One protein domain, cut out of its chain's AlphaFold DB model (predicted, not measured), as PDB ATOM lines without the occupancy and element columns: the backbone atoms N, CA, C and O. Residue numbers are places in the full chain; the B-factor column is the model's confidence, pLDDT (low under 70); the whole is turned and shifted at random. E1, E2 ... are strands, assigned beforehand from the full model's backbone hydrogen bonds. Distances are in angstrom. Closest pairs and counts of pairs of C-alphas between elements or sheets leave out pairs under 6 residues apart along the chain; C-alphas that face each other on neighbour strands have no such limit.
ATOM      1  N   THR A  28     212.753 210.370 224.718       83.69
ATOM      2  CA  THR A  28     212.123 210.389 226.048       83.69
ATOM      3  C   THR A  28     211.316 209.113 226.291       83.69
ATOM      4  O   THR A  28     210.535 208.691 225.434       83.69
ATOM      5  N   ARG A  29     211.476 208.498 227.467       88.88
ATOM      6  CA  ARG A  29     210.743 207.301 227.915       88.88
ATOM      7  C   ARG A  29     210.189 207.496 229.332       88.88
ATOM      8  O   ARG A  29     210.795 208.214 230.119       88.88
ATOM      9  N   PRO A  30     209.081 206.839 229.712       87.62
ATOM     10  CA  PRO A  30     208.611 206.886 231.093       87.62
ATOM     11  C   PRO A  30     209.554 206.111 232.028       87.62
ATOM     12  O   PRO A  30     209.966 204.987 231.722       87.62
ATOM     13  N   ALA A  31     209.876 206.690 233.182       89.00
ATOM     14  CA  ALA A  31     210.590 206.023 234.264       89.00
ATOM     15  C   ALA A  31     209.634 205.119 235.066       89.00
ATOM     16  O   ALA A  31     208.515 205.514 235.418       89.00
ATOM     17  N   ASP A  32     210.081 203.897 235.355       90.25
ATOM     18  CA  ASP A  32     209.399 202.976 236.263       90.25
ATOM     19  C   ASP A  32     210.160 202.958 237.589       90.25
ATOM     20  O   ASP A  32     211.342 202.621 237.611       90.25
ATOM     21  N   LEU A  33     209.505 203.360 238.675       91.38
ATOM     22  CA  LEU A  33     210.121 203.622 239.973       91.38
ATOM     23  C   LEU A  33     209.449 202.757 241.045       91.38
ATOM     24  O   LEU A  33     208.228 202.581 241.060       91.38
ATOM     25  N   ALA A  34     210.250 202.203 241.949       91.50
ATOM     26  CA  ALA A  34     209.806 201.856 243.292       91.50
ATOM     27  C   ALA A  34     209.977 203.102 244.163       91.50
ATOM     28  O   ALA A  34     211.077 203.640 244.213       91.50
ATOM     29  N   ILE A  35     208.905 203.567 244.800       91.25
ATOM     30  CA  ILE A  35     208.972 204.687 245.740       91.25
ATOM     31  C   ILE A  35     208.784 204.125 247.139       91.25
ATOM     32  O   ILE A  35     207.782 203.460 247.397       91.25
ATOM     33  N   GLU A  36     209.738 204.397 248.016       89.56
ATOM     34  CA  GLU A  36     209.632 204.124 249.443       89.56
ATOM     35  C   GLU A  36     209.398 205.448 250.171       89.56
ATOM     36  O   GLU A  36     210.159 206.408 250.016       89.56
ATOM     37  N   GLN A  37     208.305 205.491 250.931       88.81
ATOM     38  CA  GLN A  37     207.975 206.595 251.825       88.81
ATOM     39  C   GLN A  37     208.613 206.365 253.204       88.81
ATOM     40  O   GLN A  37     208.940 205.226 253.558       88.81
ATOM     41  N   PRO A  38     208.766 207.417 254.020       83.12
ATOM     42  CA  PRO A  38     209.194 207.274 255.401       83.12
ATOM     43  C   PRO A  38     208.255 206.373 256.216       83.12
ATOM     44  O   PRO A  38     207.036 206.469 256.127       83.12
ATOM     45  N   HIS A  39     208.831 205.545 257.087       81.75
ATOM     46  CA  HIS A  39     208.121 204.536 257.890       81.75
ATOM     47  C   HIS A  39     207.042 205.075 258.851       81.75
ATOM     48  O   HIS A  39     206.275 204.289 259.396       81.75
ATOM     49  N   TYR A  40     207.012 206.383 259.119       74.38
ATOM     50  CA  TYR A  40     206.005 207.032 259.969       74.38
ATOM     51  C   TYR A  40     204.743 207.454 259.195       74.38
ATOM     52  O   TYR A  40     203.870 208.126 259.748       74.38
ATOM     53  N   ILE A  41     204.667 207.107 257.911       80.19
ATOM     54  CA  ILE A  41     203.534 207.372 257.035       80.19
ATOM     55  C   ILE A  41     202.841 206.044 256.737       80.19
ATOM     56  O   ILE A  41     203.431 205.137 256.163       80.19
ATOM     57  N   ASP A  42     201.573 205.945 257.136       74.19
ATOM     58  CA  ASP A  42     200.761 204.729 256.979       74.19
ATOM     59  C   ASP A  42     200.087 204.623 255.590       74.19
ATOM     60  O   ASP A  42     199.319 203.694 255.340       74.19
ATOM     61  N   GLY A  43     200.306 205.605 254.708       74.88
ATOM     62  CA  GLY A  43     199.732 205.667 253.364       74.88
ATOM     63  C   GLY A  43     200.501 204.823 252.345       74.88
ATOM     64  O   GLY A  43     201.725 204.750 252.371       74.88
ATOM     65  N   ASP A  44     199.787 204.207 251.403       81.69
ATOM     66  CA  ASP A  44     200.412 203.511 250.274       81.69
ATOM     67  C   ASP A  44     200.752 204.493 249.139       81.69
ATOM     68  O   ASP A  44     199.999 205.426 248.852       81.69
ATOM     69  N   VAL A  45     201.847 204.237 248.414       86.44
ATOM     70  CA  VAL A  45     202.157 204.976 247.178       86.44
ATOM     71  C   VAL A  45     201.157 204.596 246.086       86.44
ATOM     72  O   VAL A  45     201.085 203.445 245.645       86.44
ATOM     73  N   SER A  46     200.433 205.590 245.583       87.12
ATOM     74  CA  SER A  46     199.496 205.445 244.471       87.12
ATOM     75  C   SER A  46     200.232 205.618 243.131       87.12
ATOM     76  O   SER A  46     201.115 206.464 242.993       87.12
ATOM     77  N   ARG A  47     199.903 204.801 242.120       88.50
ATOM     78  CA  ARG A  47     200.478 204.893 240.764       88.50
ATOM     79  C   ARG A  47     199.376 205.106 239.738       88.50
ATOM     80  O   ARG A  47     198.471 204.284 239.607       88.50
ATOM     81  N   SER A  48     199.513 206.151 238.933       85.06
ATOM     82  CA  SER A  48     198.665 206.422 237.774       85.06
ATOM     83  C   SER A  48     199.506 206.742 236.531       85.06
ATOM     84  O   SER A  48     200.734 206.825 236.582       85.06
ATOM     85  N   SER A  49     198.865 206.852 235.367       78.62
ATOM     86  CA  SER A  49     199.524 207.289 234.133       78.62
ATOM     87  C   SER A  49     198.721 208.415 233.499       78.62
ATOM     88  O   SER A  49     197.505 208.297 233.336       78.62
ATOM     89  N   ALA A  50     199.405 209.499 233.141       75.25
ATOM     90  CA  ALA A  50     198.819 210.666 232.497       75.25
ATOM     91  C   ALA A  50     199.725 211.121 231.346       75.25
ATOM     92  O   ALA A  50     200.933 211.258 231.518       75.25
ATOM     93  N   ASN A  51     199.153 211.342 230.156       66.25
ATOM     94  CA  ASN A  51     199.864 211.842 228.967       66.25
ATOM     95  C   ASN A  51     201.143 211.062 228.579       66.25
ATOM     96  O   ASN A  51     202.059 211.634 227.999       66.25
ATOM     97  N   GLY A  52     201.207 209.757 228.874       66.88
ATOM     98  CA  GLY A  52     202.370 208.911 228.568       66.88
ATOM     99  C   GLY A  52     203.478 208.912 229.630       66.88
ATOM    100  O   GLY A  52     204.427 208.145 229.490       66.88
ATOM    101  N   THR A  53     203.327 209.689 230.706       74.94
ATOM    102  CA  THR A  53     204.233 209.718 231.865       74.94
ATOM    103  C   THR A  53     203.612 208.954 233.037       74.94
ATOM    104  O   THR A  53     202.386 208.924 233.203       74.94
ATOM    105  N   THR A  54     204.443 208.294 233.847       83.31
ATOM    106  CA  THR A  54     203.986 207.672 235.099       83.31
ATOM    107  C   THR A  54     203.902 208.739 236.184       83.31
ATOM    108  O   THR A  54     204.877 209.457 236.402       83.31
ATOM    109  N   VAL A  55     202.755 208.828 236.856       88.31
ATOM    110  CA  VAL A  55     202.528 209.730 237.987       88.31
ATOM    111  C   VAL A  55     202.448 208.897 239.261       88.31
ATOM    112  O   VAL A  55     201.645 207.965 239.336       88.31
ATOM    113  N   TYR A  56     203.268 209.225 240.251       91.19
ATOM    114  CA  TYR A  56     203.238 208.607 241.573       91.19
ATOM    115  C   TYR A  56     202.692 209.600 242.587       91.19
ATOM    116  O   TYR A  56     203.124 210.747 242.595       91.19
ATOM    117  N   GLU A  57     201.759 209.180 243.429       90.00
ATOM    118  CA  GLU A  57     201.275 209.973 244.555       90.00
ATOM    119  C   GLU A  57     201.887 209.396 245.825       90.00
ATOM    120  O   GLU A  57     201.702 208.212 246.126       90.00
ATOM    121  N   ALA A  58     202.667 210.216 246.521       89.44
ATOM    122  CA  ALA A  58     203.359 209.824 247.729       89.44
ATOM    123  C   ALA A  58     203.260 210.903 248.811       89.44
ATOM    124  O   ALA A  58     203.048 212.078 248.524       89.44
ATOM    125  N   GLU A  59     203.416 210.486 250.056       86.50
ATOM    126  CA  GLU A  59     203.397 211.350 251.230       86.50
ATOM    127  C   GLU A  59     204.810 211.411 251.833       86.50
ATOM    128  O   GLU A  59     205.523 210.404 251.850       86.50
ATOM    129  N   GLY A  60     205.210 212.588 252.327       82.88
ATOM    130  CA  GLY A  60     206.467 212.792 253.058       82.88
ATOM    131  C   GLY A  60     207.481 213.729 252.393       82.88
ATOM    132  O   GLY A  60     207.529 213.871 251.175       82.88
ATOM    133  N   GLU A  61     208.312 214.360 253.230       85.06
ATOM    134  CA  GLU A  61     209.336 215.334 252.810       85.06
ATOM    135  C   GLU A  61     210.536 214.689 252.099       85.06
ATOM    136  O   GLU A  61     211.187 215.335 251.282       85.06
ATOM    137  N   GLU A  62     210.823 213.415 252.383       88.19
ATOM    138  CA  GLU A  62     211.892 212.640 251.748       88.19
ATOM    139  C   GLU A  62     211.351 211.311 251.213       88.19
ATOM    140  O   GLU A  62     210.739 210.544 251.950       88.19
ATOM    141  N   LEU A  63     211.624 211.014 249.943       91.06
ATOM    142  CA  LEU A  63     211.233 209.783 249.257       91.06
ATOM    143  C   LEU A  63     212.469 209.088 248.682       91.06
ATOM    144  O   LEU A  63     213.326 209.738 248.075       91.06
ATOM    145  N   LEU A  64     212.546 207.763 248.807       92.81
ATOM    146  CA  LEU A  64     213.575 206.966 248.134       92.81
ATOM    147  C   LEU A  64     213.003 206.372 246.847       92.81
ATOM    148  O   LEU A  64     211.970 205.711 246.851       92.81
ATOM    149  N   LEU A  65     213.678 206.619 245.730       93.88
ATOM    150  CA  LEU A  65     213.248 206.270 244.384       93.88
ATOM    151  C   LEU A  65     214.225 205.255 243.787       93.88
ATOM    152  O   LEU A  65     215.355 205.595 243.432       93.88
ATOM    153  N   GLY A  66     213.787 204.007 243.653       92.56
ATOM    154  CA  GLY A  66     214.530 202.923 243.014       92.56
ATOM    155  C   GLY A  66     214.110 202.730 241.551       92.56
ATOM    156  O   GLY A  66     213.005 202.235 241.308       92.56
ATOM    157  N   PRO A  67     214.950 203.077 240.558       91.44
ATOM    158  CA  PRO A  67     214.651 202.825 239.152       91.44
ATOM    159  C   PRO A  67     214.547 201.332 238.829       91.44
ATOM    160  O   PRO A  67     215.410 200.543 239.205       91.44
ATOM    161  N   LYS A  68     213.509 200.935 238.088       91.00
ATOM    162  CA  LYS A  68     213.281 199.542 237.657       91.00
ATOM    163  C   LYS A  68     213.678 199.280 236.210       91.00
ATOM    164  O   LYS A  68     213.994 198.147 235.857       91.00
ATOM    165  N   ASN A  69     213.621 200.302 235.356       89.75
ATOM    166  CA  ASN A  69     213.816 200.174 233.908       89.75
ATOM    167  C   ASN A  69     215.109 200.821 233.375       89.75
ATOM    168  O   ASN A  69     215.302 200.878 232.159       89.75
ATOM    169  N   PHE A  70     215.986 201.269 234.273       89.44
ATOM    170  CA  PHE A  70     217.366 201.672 234.004       89.44
ATOM    171  C   PHE A  70     218.217 201.455 235.261       89.44
ATOM    172  O   PHE A  70     217.681 201.420 236.367       89.44
ATOM    173  N   ALA A  71     219.531 201.292 235.100       86.62
ATOM    174  CA  ALA A  71     220.439 201.163 236.233       86.62
ATOM    175  C   ALA A  71     220.924 202.552 236.697       86.62
ATOM    176  O   ALA A  71     221.292 203.369 235.850       86.62
ATOM    177  N   PRO A  72     220.997 202.824 238.016       86.56
ATOM    178  CA  PRO A  72     221.547 204.077 238.546       86.56
ATOM    179  C   PRO A  72     222.989 204.362 238.097       86.56
ATOM    180  O   PRO A  72     223.377 205.520 237.975       86.56
ATOM    181  N   SER A  73     223.781 203.320 237.812       84.81
ATOM    182  CA  SER A  73     225.156 203.438 237.300       84.81
ATOM    183  C   SER A  73     225.251 204.046 235.902       84.81
ATOM    184  O   SER A  73     226.292 204.594 235.551       84.81
ATOM    185  N   ASP A  74     224.185 203.937 235.109       85.81
ATOM    186  CA  ASP A  74     224.175 204.324 233.695       85.81
ATOM    187  C   ASP A  74     223.641 205.756 233.503       85.81
ATOM    188  O   ASP A  74     223.553 206.265 232.380       85.81
ATOM    189  N   VAL A  75     223.264 206.415 234.604       88.00
ATOM    190  CA  VAL A  75     222.725 207.773 234.620       88.00
ATOM    191  C   VAL A  75     223.865 208.789 234.575       88.00
ATOM    192  O   VAL A  75     224.708 208.859 235.466       88.00
ATOM    193  N   VAL A  76     223.849 209.630 233.544       87.38
ATOM    194  CA  VAL A  76     224.803 210.729 233.336       87.38
ATOM    195  C   VAL A  76     224.344 212.009 234.031       87.38
ATOM    196  O   VAL A  76     225.166 212.776 234.529       87.38
ATOM    197  N   SER A  77     223.035 212.258 234.062       89.06
ATOM    198  CA  SER A  77     222.451 213.395 234.774       89.06
ATOM    199  C   SER A  77     221.066 213.062 235.308       89.06
ATOM    200  O   SER A  77     220.310 212.329 234.675       89.06
ATOM    201  N   SER A  78     220.720 213.623 236.459       91.38
ATOM    202  CA  SER A  78     219.389 213.529 237.052       91.38
ATOM    203  C   SER A  78     218.998 214.866 237.661       91.38
ATOM    204  O   SER A  78     219.875 215.633 238.057       91.38
ATOM    205  N   GLY A  79     217.702 215.141 237.755       90.69
ATOM    206  CA  GLY A  79     217.224 216.340 238.429       90.69
ATOM    207  C   GLY A  79     215.709 216.433 238.512       90.69
ATOM    208  O   GLY A  79     214.982 215.562 238.030       90.69
ATOM    209  N   VAL A  80     215.270 217.526 239.128       90.56
ATOM    210  CA  VAL A  80     213.879 217.975 239.204       90.56
ATOM    211  C   VAL A  80     213.741 219.182 238.276       90.56
ATOM    212  O   VAL A  80     214.636 220.027 238.237       90.56
ATOM    213  N   GLU A  81     212.677 219.250 237.478       86.88
ATOM    214  CA  GLU A  81     212.433 220.412 236.610       86.88
ATOM    215  C   GLU A  81     212.005 221.646 237.422       86.88
ATOM    216  O   GLU A  81     212.354 222.778 237.083       86.88
ATOM    217  N   GLU A  82     211.270 221.435 238.512       84.75
ATOM    218  CA  GLU A  82     210.822 222.471 239.433       84.75
ATOM    219  C   GLU A  82     211.901 222.853 240.457       84.75
ATOM    220  O   GLU A  82     212.630 222.014 240.979       84.75
ATOM    221  N   SER A  83     211.953 224.135 240.828       76.31
ATOM    222  CA  SER A  83     212.949 224.673 241.768       76.31
ATOM    223  C   SER A  83     212.734 224.288 243.238       76.31
ATOM    224  O   SER A  83     213.568 224.624 244.071       76.31
ATOM    225  N   ALA A  84     211.598 223.675 243.576       79.44
ATOM    226  CA  ALA A  84     211.175 223.389 244.952       79.44
ATOM    227  C   ALA A  84     211.396 221.920 245.382       79.44
ATOM    228  O   ALA A  84     210.866 221.485 246.405       79.44
ATOM    229  N   GLY A  85     212.169 221.154 244.609       84.50
ATOM    230  CA  GLY A  85     212.577 219.794 244.951       84.50
ATOM    231  C   GLY A  85     214.047 219.559 244.617       84.50
ATOM    232  O   GLY A  85     214.592 220.184 243.709       84.50
ATOM    233  N   ASP A  86     214.676 218.645 245.348       90.94
ATOM    234  CA  ASP A  86     216.031 218.163 245.072       90.94
ATOM    235  C   ASP A  86     216.000 216.661 244.786       90.94
ATOM    236  O   ASP A  86     215.208 215.923 245.378       90.94
ATOM    237  N   LEU A  87     216.844 216.219 243.854       93.12
ATOM    238  CA  LEU A  87     217.001 214.814 243.500       93.12
ATOM    239  C   LEU A  87     218.487 214.465 243.495       93.12
ATOM    240  O   LEU A  87     219.231 214.872 242.600       93.12
ATOM    241  N   SER A  88     218.900 213.648 244.456       92.44
ATOM    242  CA  SER A  88     220.290 213.233 244.635       92.44
ATOM    243  C   SER A  88     220.424 211.710 244.637       92.44
ATOM    244  O   SER A  88     219.483 210.987 244.946       92.44
ATOM    245  N   LEU A  89     221.589 211.191 244.237       91.12
ATOM    246  CA  LEU A  89     221.870 209.753 244.273       91.12
ATOM    247  C   LEU A  89     222.447 209.372 245.640       91.12
ATOM    248  O   LEU A  89     223.537 209.827 245.996       91.12
ATOM    249  N   ASP A  90     221.765 208.478 246.351       89.44
ATOM    250  CA  ASP A  90     222.306 207.794 247.519       89.44
ATOM    251  C   ASP A  90     223.154 206.606 247.041       89.44
ATOM    252  O   ASP A  90     222.644 205.577 246.589       89.44
ATOM    253  N   LYS A  91     224.479 206.785 247.056       84.56
ATOM    254  CA  LYS A  91     225.428 205.808 246.496       84.56
ATOM    255  C   LYS A  91     225.483 204.508 247.289       84.56
ATOM    256  O   LYS A  91     225.822 203.483 246.701       84.56
ATOM    257  N   ASP A  92     225.168 204.552 248.579       82.62
ATOM    258  CA  ASP A  92     225.272 203.392 249.461       82.62
ATOM    259  C   ASP A  92     224.087 202.447 249.251       82.62
ATOM    260  O   ASP A  92     224.244 201.227 249.248       82.62
ATOM    261  N   LEU A  93     222.906 203.019 249.008       83.94
ATOM    262  CA  LEU A  93     221.672 202.275 248.761       83.94
ATOM    263  C   LEU A  93     221.397 202.024 247.271       83.94
ATOM    264  O   LEU A  93     220.574 201.176 246.932       83.94
ATOM    265  N   GLY A  94     222.070 202.743 246.369       85.12
ATOM    266  CA  GLY A  94     221.833 202.644 244.927       85.12
ATOM    267  C   GLY A  94     220.449 203.156 244.510       85.12
ATOM    268  O   GLY A  94     219.894 202.685 243.519       85.12
ATOM    269  N   VAL A  95     219.883 204.102 245.259       91.94
ATOM    270  CA  VAL A  95     218.562 204.706 245.010       91.94
ATOM    271  C   VAL A  95     218.678 206.227 244.957       91.94
ATOM    272  O   VAL A  95     219.639 206.807 245.458       91.94
ATOM    273  N   TYR A  96     217.705 206.896 244.347       93.06
ATOM    274  CA  TYR A  96     217.647 208.354 244.333       93.06
ATOM    275  C   TYR A  96     216.833 208.868 245.515       93.06
ATOM    276  O   TYR A  96     215.709 208.432 245.721       93.06
ATOM    277  N   ARG A  97     217.371 209.823 246.270       93.69
ATOM    278  CA  ARG A  97     216.647 210.549 247.308       93.69
ATOM    279  C   ARG A  97     216.013 211.783 246.685       93.69
ATOM    280  O   ARG A  97     216.721 212.652 246.178       93.69
ATOM    281  N   PHE A  98     214.689 211.835 246.708       93.19
ATOM    282  CA  PHE A  98     213.925 213.027 246.373       93.19
ATOM    283  C   PHE A  98     213.498 213.723 247.662       93.19
ATOM    284  O   PHE A  98     212.923 213.071 248.530       93.19
ATOM    285  N   SER A  99     213.762 215.021 247.787       90.44
ATOM    286  CA  SER A  99     213.350 215.806 248.954       90.44
ATOM    287  C   SER A  99     212.622 217.084 248.561       90.44
ATOM    288  O   SER A  99     213.063 217.797 247.656       90.44
ATOM    289  N   THR A 100     211.545 217.405 249.274       87.38
ATOM    290  CA  THR A 100     210.795 218.654 249.121       87.38
ATOM    291  C   THR A 100     210.160 219.089 250.442       87.38
ATOM    292  O   THR A 100     209.796 218.261 251.269       87.38
ATOM    293  N   THR A 101     210.010 220.401 250.633       80.88
ATOM    294  CA  THR A 101     209.335 221.002 251.796       80.88
ATOM    295  C   THR A 101     207.955 221.559 251.445       80.88
ATOM    296  O   THR A 101     207.378 222.308 252.230       80.88
ATOM    297  N   THR A 102     207.465 221.316 250.227       81.56
ATOM    298  CA  THR A 102     206.213 221.897 249.732       81.56
ATOM    299  C   THR A 102     205.354 220.866 249.023       81.56
ATOM    300  O   THR A 102     205.847 220.087 248.206       81.56
ATOM    301  N   ASP A 103     204.048 220.937 249.257       84.88
ATOM    302  CA  ASP A 103     203.070 220.162 248.500       84.88
ATOM    303  C   ASP A 103     203.112 220.558 247.026       84.88
ATOM    304  O   ASP A 103     203.101 221.743 246.673       84.88
ATOM    305  N   GLY A 104     203.140 219.570 246.138       85.44
ATOM    306  CA  GLY A 104     203.294 219.860 244.721       85.44
ATOM    307  C   GLY A 104     203.382 218.633 243.833       85.44
ATOM    308  O   GLY A 104     203.322 217.494 244.281       85.44
ATOM    309  N   SER A 105     203.484 218.878 242.530       89.19
ATOM    310  CA  SER A 105     203.829 217.861 241.537       89.19
ATOM    311  C   SER A 105     205.192 218.203 240.956       89.19
ATOM    312  O   SER A 105     205.392 219.333 240.520       89.19
ATOM    313  N   TYR A 106     206.090 217.224 240.963       90.88
ATOM    314  CA  TYR A 106     207.491 217.371 240.597       90.88
ATOM    315  C   TYR A 106     207.820 216.455 239.425       90.88
ATOM    316  O   TYR A 106     207.574 215.249 239.492       90.88
ATOM    317  N   ASN A 107     208.363 217.010 238.348       90.75
ATOM    318  CA  ASN A 107     208.805 216.273 237.177       90.75
ATOM    319  C   ASN A 107     210.286 215.926 237.329       90.75
ATOM    320  O   ASN A 107     211.168 216.782 237.315       90.75
ATOM    321  N   LEU A 108     210.546 214.634 237.492       92.69
ATOM    322  CA  LEU A 108     211.871 214.066 237.674       92.69
ATOM    323  C   LEU A 108     212.389 213.539 236.343       92.69
ATOM    324  O   LEU A 108     211.642 212.907 235.586       92.69
ATOM    325  N   TYR A 109     213.679 213.739 236.083       91.75
ATOM    326  CA  TYR A 109     214.338 213.203 234.901       91.75
ATOM    327  C   TYR A 109     215.659 212.505 235.224       91.75
ATOM    328  O   TYR A 109     216.397 212.908 236.122       91.75
ATOM    329  N   TRP A 110     215.982 211.494 234.416       93.31
ATOM    330  CA  TRP A 110     217.265 210.790 234.400       93.31
ATOM    331  C   TRP A 110     217.733 210.626 232.955       93.31
ATOM    332  O   TRP A 110     217.045 210.022 232.138       93.31
ATOM    333  N   THR A 111     218.907 211.147 232.619       90.88
ATOM    334  CA  THR A 111     219.530 210.960 231.307       90.88
ATOM    335  C   THR A 111     220.490 209.787 231.378       90.88
ATOM    336  O   THR A 111     221.489 209.849 232.091       90.88
ATOM    337  N   VAL A 112     220.201 208.735 230.621       89.44
ATOM    338  CA  VAL A 112     220.964 207.484 230.586       89.44
ATOM    339  C   VAL A 112     221.679 207.360 229.247       89.44
ATOM    340  O   VAL A 112     221.089 207.624 228.195       89.44
ATOM    341  N   GLU A 113     222.943 206.940 229.262       83.50
ATOM    342  CA  GLU A 113     223.667 206.569 228.043       83.50
ATOM    343  C   GLU A 113     223.481 205.076 227.756       83.50
ATOM    344  O   GLU A 113     223.858 204.219 228.549       83.50
ATOM    345  N   THR A 114     222.891 204.751 226.604       75.94
ATOM    346  CA  THR A 114     222.708 203.367 226.154       75.94
ATOM    347  C   THR A 114     223.430 203.122 224.837       75.94
ATOM    348  O   THR A 114     223.561 204.019 224.005       75.94
ATOM    349  N   THR A 115     223.881 201.893 224.605       74.94
ATOM    350  CA  THR A 115     224.493 201.509 223.329       74.94
ATOM    351  C   THR A 115     223.447 200.860 222.429       74.94
ATOM    352  O   THR A 115     222.872 199.817 222.744       74.94
ATOM    353  N   ARG A 116     223.177 201.476 221.276       70.00
ATOM    354  CA  ARG A 116     222.274 200.940 220.255       70.00
ATOM    355  C   ARG A 116     223.090 200.333 219.125       70.00
ATOM    356  O   ARG A 116     223.900 201.008 218.498       70.00
ATOM    357  N   SER A 117     222.842 199.062 218.820       60.75
ATOM    358  CA  SER A 117     223.361 198.446 217.596       60.75
ATOM    359  C   SER A 117     222.432 198.775 216.427       60.75
ATOM    360  O   SER A 117     221.255 198.412 216.446       60.75
ATOM    361  N   THR A 118     222.942 199.461 215.409       58.47
ATOM    362  CA  THR A 118     222.245 199.697 214.142       58.47
ATOM    363  C   THR A 118     222.866 198.825 213.052       58.47
ATOM    364  O   THR A 118     224.077 198.816 212.832       58.47
ATOM    365  N   THR A 138     227.757 200.193 216.449       62.66
ATOM    366  CA  THR A 138     227.285 200.552 217.792       62.66
ATOM    367  C   THR A 138     227.342 202.064 217.951       62.66
ATOM    368  O   THR A 138     228.407 202.656 217.799       62.66
ATOM    369  N   GLU A 139     226.211 202.685 218.259       68.69
ATOM    370  CA  GLU A 139     226.095 204.115 218.537       68.69
ATOM    371  C   GLU A 139     225.667 204.305 219.995       68.69
ATOM    372  O   GLU A 139     224.715 203.669 220.452       68.69
ATOM    373  N   THR A 140     226.371 205.157 220.743       72.31
ATOM    374  CA  THR A 140     225.929 205.568 222.081       72.31
ATOM    375  C   THR A 140     224.840 206.621 221.925       72.31
ATOM    376  O   THR A 140     225.083 207.694 221.376       72.31
ATOM    377  N   VAL A 141     223.638 206.315 222.402       79.00
ATOM    378  CA  VAL A 141     222.468 207.192 222.352       79.00
ATOM    379  C   VAL A 141     222.091 207.583 223.775       79.00
ATOM    380  O   VAL A 141     222.121 206.756 224.687       79.00
ATOM    381  N   ARG A 142     221.718 208.848 223.972       84.69
ATOM    382  CA  ARG A 142     221.173 209.333 225.243       84.69
ATOM    383  C   ARG A 142     219.655 209.195 225.244       84.69
ATOM    384  O   ARG A 142     219.000 209.637 224.303       84.69
ATOM    385  N   ILE A 143     219.121 208.597 226.302       88.56
ATOM    386  CA  ILE A 143     217.684 208.439 226.534       88.56
ATOM    387  C   ILE A 143     217.337 209.154 227.836       88.56
ATOM    388  O   ILE A 143     217.997 208.939 228.851       88.56
ATOM    389  N   GLN A 144     216.305 209.993 227.815       89.88
ATOM    390  CA  GLN A 144     215.788 210.654 229.007       89.88
ATOM    391  C   GLN A 144     214.594 209.877 229.555       89.88
ATOM    392  O   GLN A 144     213.572 209.737 228.889       89.88
ATOM    393  N   TYR A 145     214.718 209.381 230.776       91.50
ATOM    394  CA  TYR A 145     213.632 208.767 231.522       91.50
ATOM    395  C   TYR A 145     212.940 209.825 232.379       91.50
ATOM    396  O   TYR A 145     213.631 210.564 233.075       91.50
ATOM    397  N   THR A 146     211.607 209.909 232.341       91.06
ATOM    398  CA  THR A 146     210.838 210.912 233.101       91.06
ATOM    399  C   THR A 146     209.709 210.299 233.928       91.06
ATOM    400  O   THR A 146     209.047 209.346 233.508       91.06
ATOM    401  N   ALA A 147     209.471 210.847 235.117       91.62
ATOM    402  CA  ALA A 147     208.318 210.525 235.960       91.62
ATOM    403  C   ALA A 147     207.835 211.773 236.696       91.62
ATOM    404  O   ALA A 147     208.626 212.661 236.993       91.62
ATOM    405  N   THR A 148     206.550 211.810 237.030       91.94
ATOM    406  CA  THR A 148     205.984 212.861 237.878       91.94
ATOM    407  C   THR A 148     205.715 212.283 239.263       91.94
ATOM    408  O   THR A 148     205.083 211.232 239.377       91.94
ATOM    409  N   VAL A 149     206.162 212.956 240.318       89.44
ATOM    410  CA  VAL A 149     205.849 212.601 241.707       89.44
ATOM    411  C   VAL A 149     205.020 213.722 242.314       89.44
ATOM    412  O   VAL A 149     205.451 214.871 242.368       89.44
ATOM    413  N   ARG A 150     203.801 213.400 242.733       89.00
ATOM    414  CA  ARG A 150     202.925 214.284 243.486       89.00
ATOM    415  C   ARG A 150     203.140 214.015 244.967       89.00
ATOM    416  O   ARG A 150     202.870 212.905 245.418       89.00
ATOM    417  N   VAL A 151     203.623 215.026 245.678       86.88
ATOM    418  CA  VAL A 151     203.938 214.944 247.101       86.88
ATOM    419  C   VAL A 151     202.953 215.770 247.910       86.88
ATOM    420  O   VAL A 151     202.705 216.934 247.587       86.88
ATOM    421  N   ASP A 152     202.403 215.133 248.938       83.12
ATOM    422  CA  ASP A 152     201.769 215.779 250.087       83.12
ATOM    423  C   ASP A 152     202.798 215.760 251.232       83.12
ATOM    424  O   ASP A 152     203.043 214.737 251.883       83.12
ATOM    425  N   ALA A 153     203.502 216.877 251.386       63.09
ATOM    426  CA  ALA A 153     204.463 217.132 252.444       63.09
ATOM    427  C   ALA A 153     203.684 217.612 253.679       63.09
ATOM    428  O   ALA A 153     203.809 218.752 254.115       63.09
TER     429      ALA A 153
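This is residues 28 to 118 and 138 to 153 of the 524 residues of an uncharacterized protein of Halosimplex pelagicum (UniProt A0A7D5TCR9). Two strongly twisted sheets lie partly face to face as a sandwich, and the long paired strands E9 and E10 run through one of them and on past its edge as a two-stranded arm, with residues 116 to 118 and 138 to 139 at its tip. The sheet with this ribbon is branched and mixed, made of E1, E3, E4, E6, E9 and E10; the other is antiparallel, in the order E2, E5, E8, E7. The printed part has 107 residues with ten named strands, E1 to E10 in order along the chain, and no named helix; its class is all strand. It is compact, with a radius of gyration of the C-alphas of 14.0 A, and its C-alphas span 48 by 34 by 25 A, the arm adding to the longest span.

E1, residues 28 to 30, is the parallel neighbour of E10, residues 138 to 152, with N 29 and O 144 within hydrogen-bond range at 2.8 A. E1 runs on into E2, residues 33 to 36, across a break of 2 residues, at 48 degrees. E2 is an edge strand, antiparallel to E5, residues 62 to 67, with N 34 and O 66 at 2.8 A. E3, residues 46 to 50, and E4, residues 53 to 59, form a hairpin, with N 48 and O 55 at 2.8 A. E3 lies on one side of E4 and E10 on the other side; E4 and E10 are parallel, with N 150 and O 56 at 2.7 A. E5 is antiparallel to E8, residues 95 to 100, with N 65 and O 96 at 2.7 A. E7, residues 85 to 90, forms a hairpin with E8, with N 88 and O 97 at 3.0 A. E6, residues 75 to 80, is antiparallel to E9, residues 104 to 118, with N 111 and O 77 at 2.8 A. E9 and E10 are antiparallel at 164 degrees between their directions, with N 106 and O 149 at 2.8 A and N 116 and O 139 at 2.8 A. The pairing of E10 is staggered: E1 is beside its residues 143 to 146 and E4 beside 147 to 152, on one side, with E9 on the other side. In the sandwich, two sheets face to face, the facing parts are 8.8 A apart centre to centre, with their best planes 27 degrees apart. The closest C-alphas of E6 and E7, one strand from each sheet, are those of Gly 79 and Leu 87, 5.3 A apart. E3 and E7 are apart.

E1 begins at C-alpha 28, at (212.123, 210.389, 226.048). E1 is 7.1 A long from first to last C-alpha, E2 9.5 A, E3 13.1 A and E4 19.5 A. E5 measures 16.2 A, E6 14.3 A, E7 15.7 A and E8 16.5 A. E9 is 41.2 A long and bends by 58 degrees at residue 115; its C-alpha 118 is at (222.245, 199.697, 214.142). E10 is 43.9 A long and ends at C-alpha 152, at (201.769, 215.779, 250.087).

The two C-alphas farthest apart are those of Tyr 40 and Thr 118, at 49.2 A. Residues 119 to 137 are cut out, and C-alphas 118 and 138 are 6.3 A apart across the cut. Of the links that are printed whole, E2 to E3 and E5 to E6 are short, the others are tight, and none is long. The mean pLDDT of the printed part is 85.2; residues 51 to 52, 117 to 118, 138 to 139 and 153 are under 70 in this model.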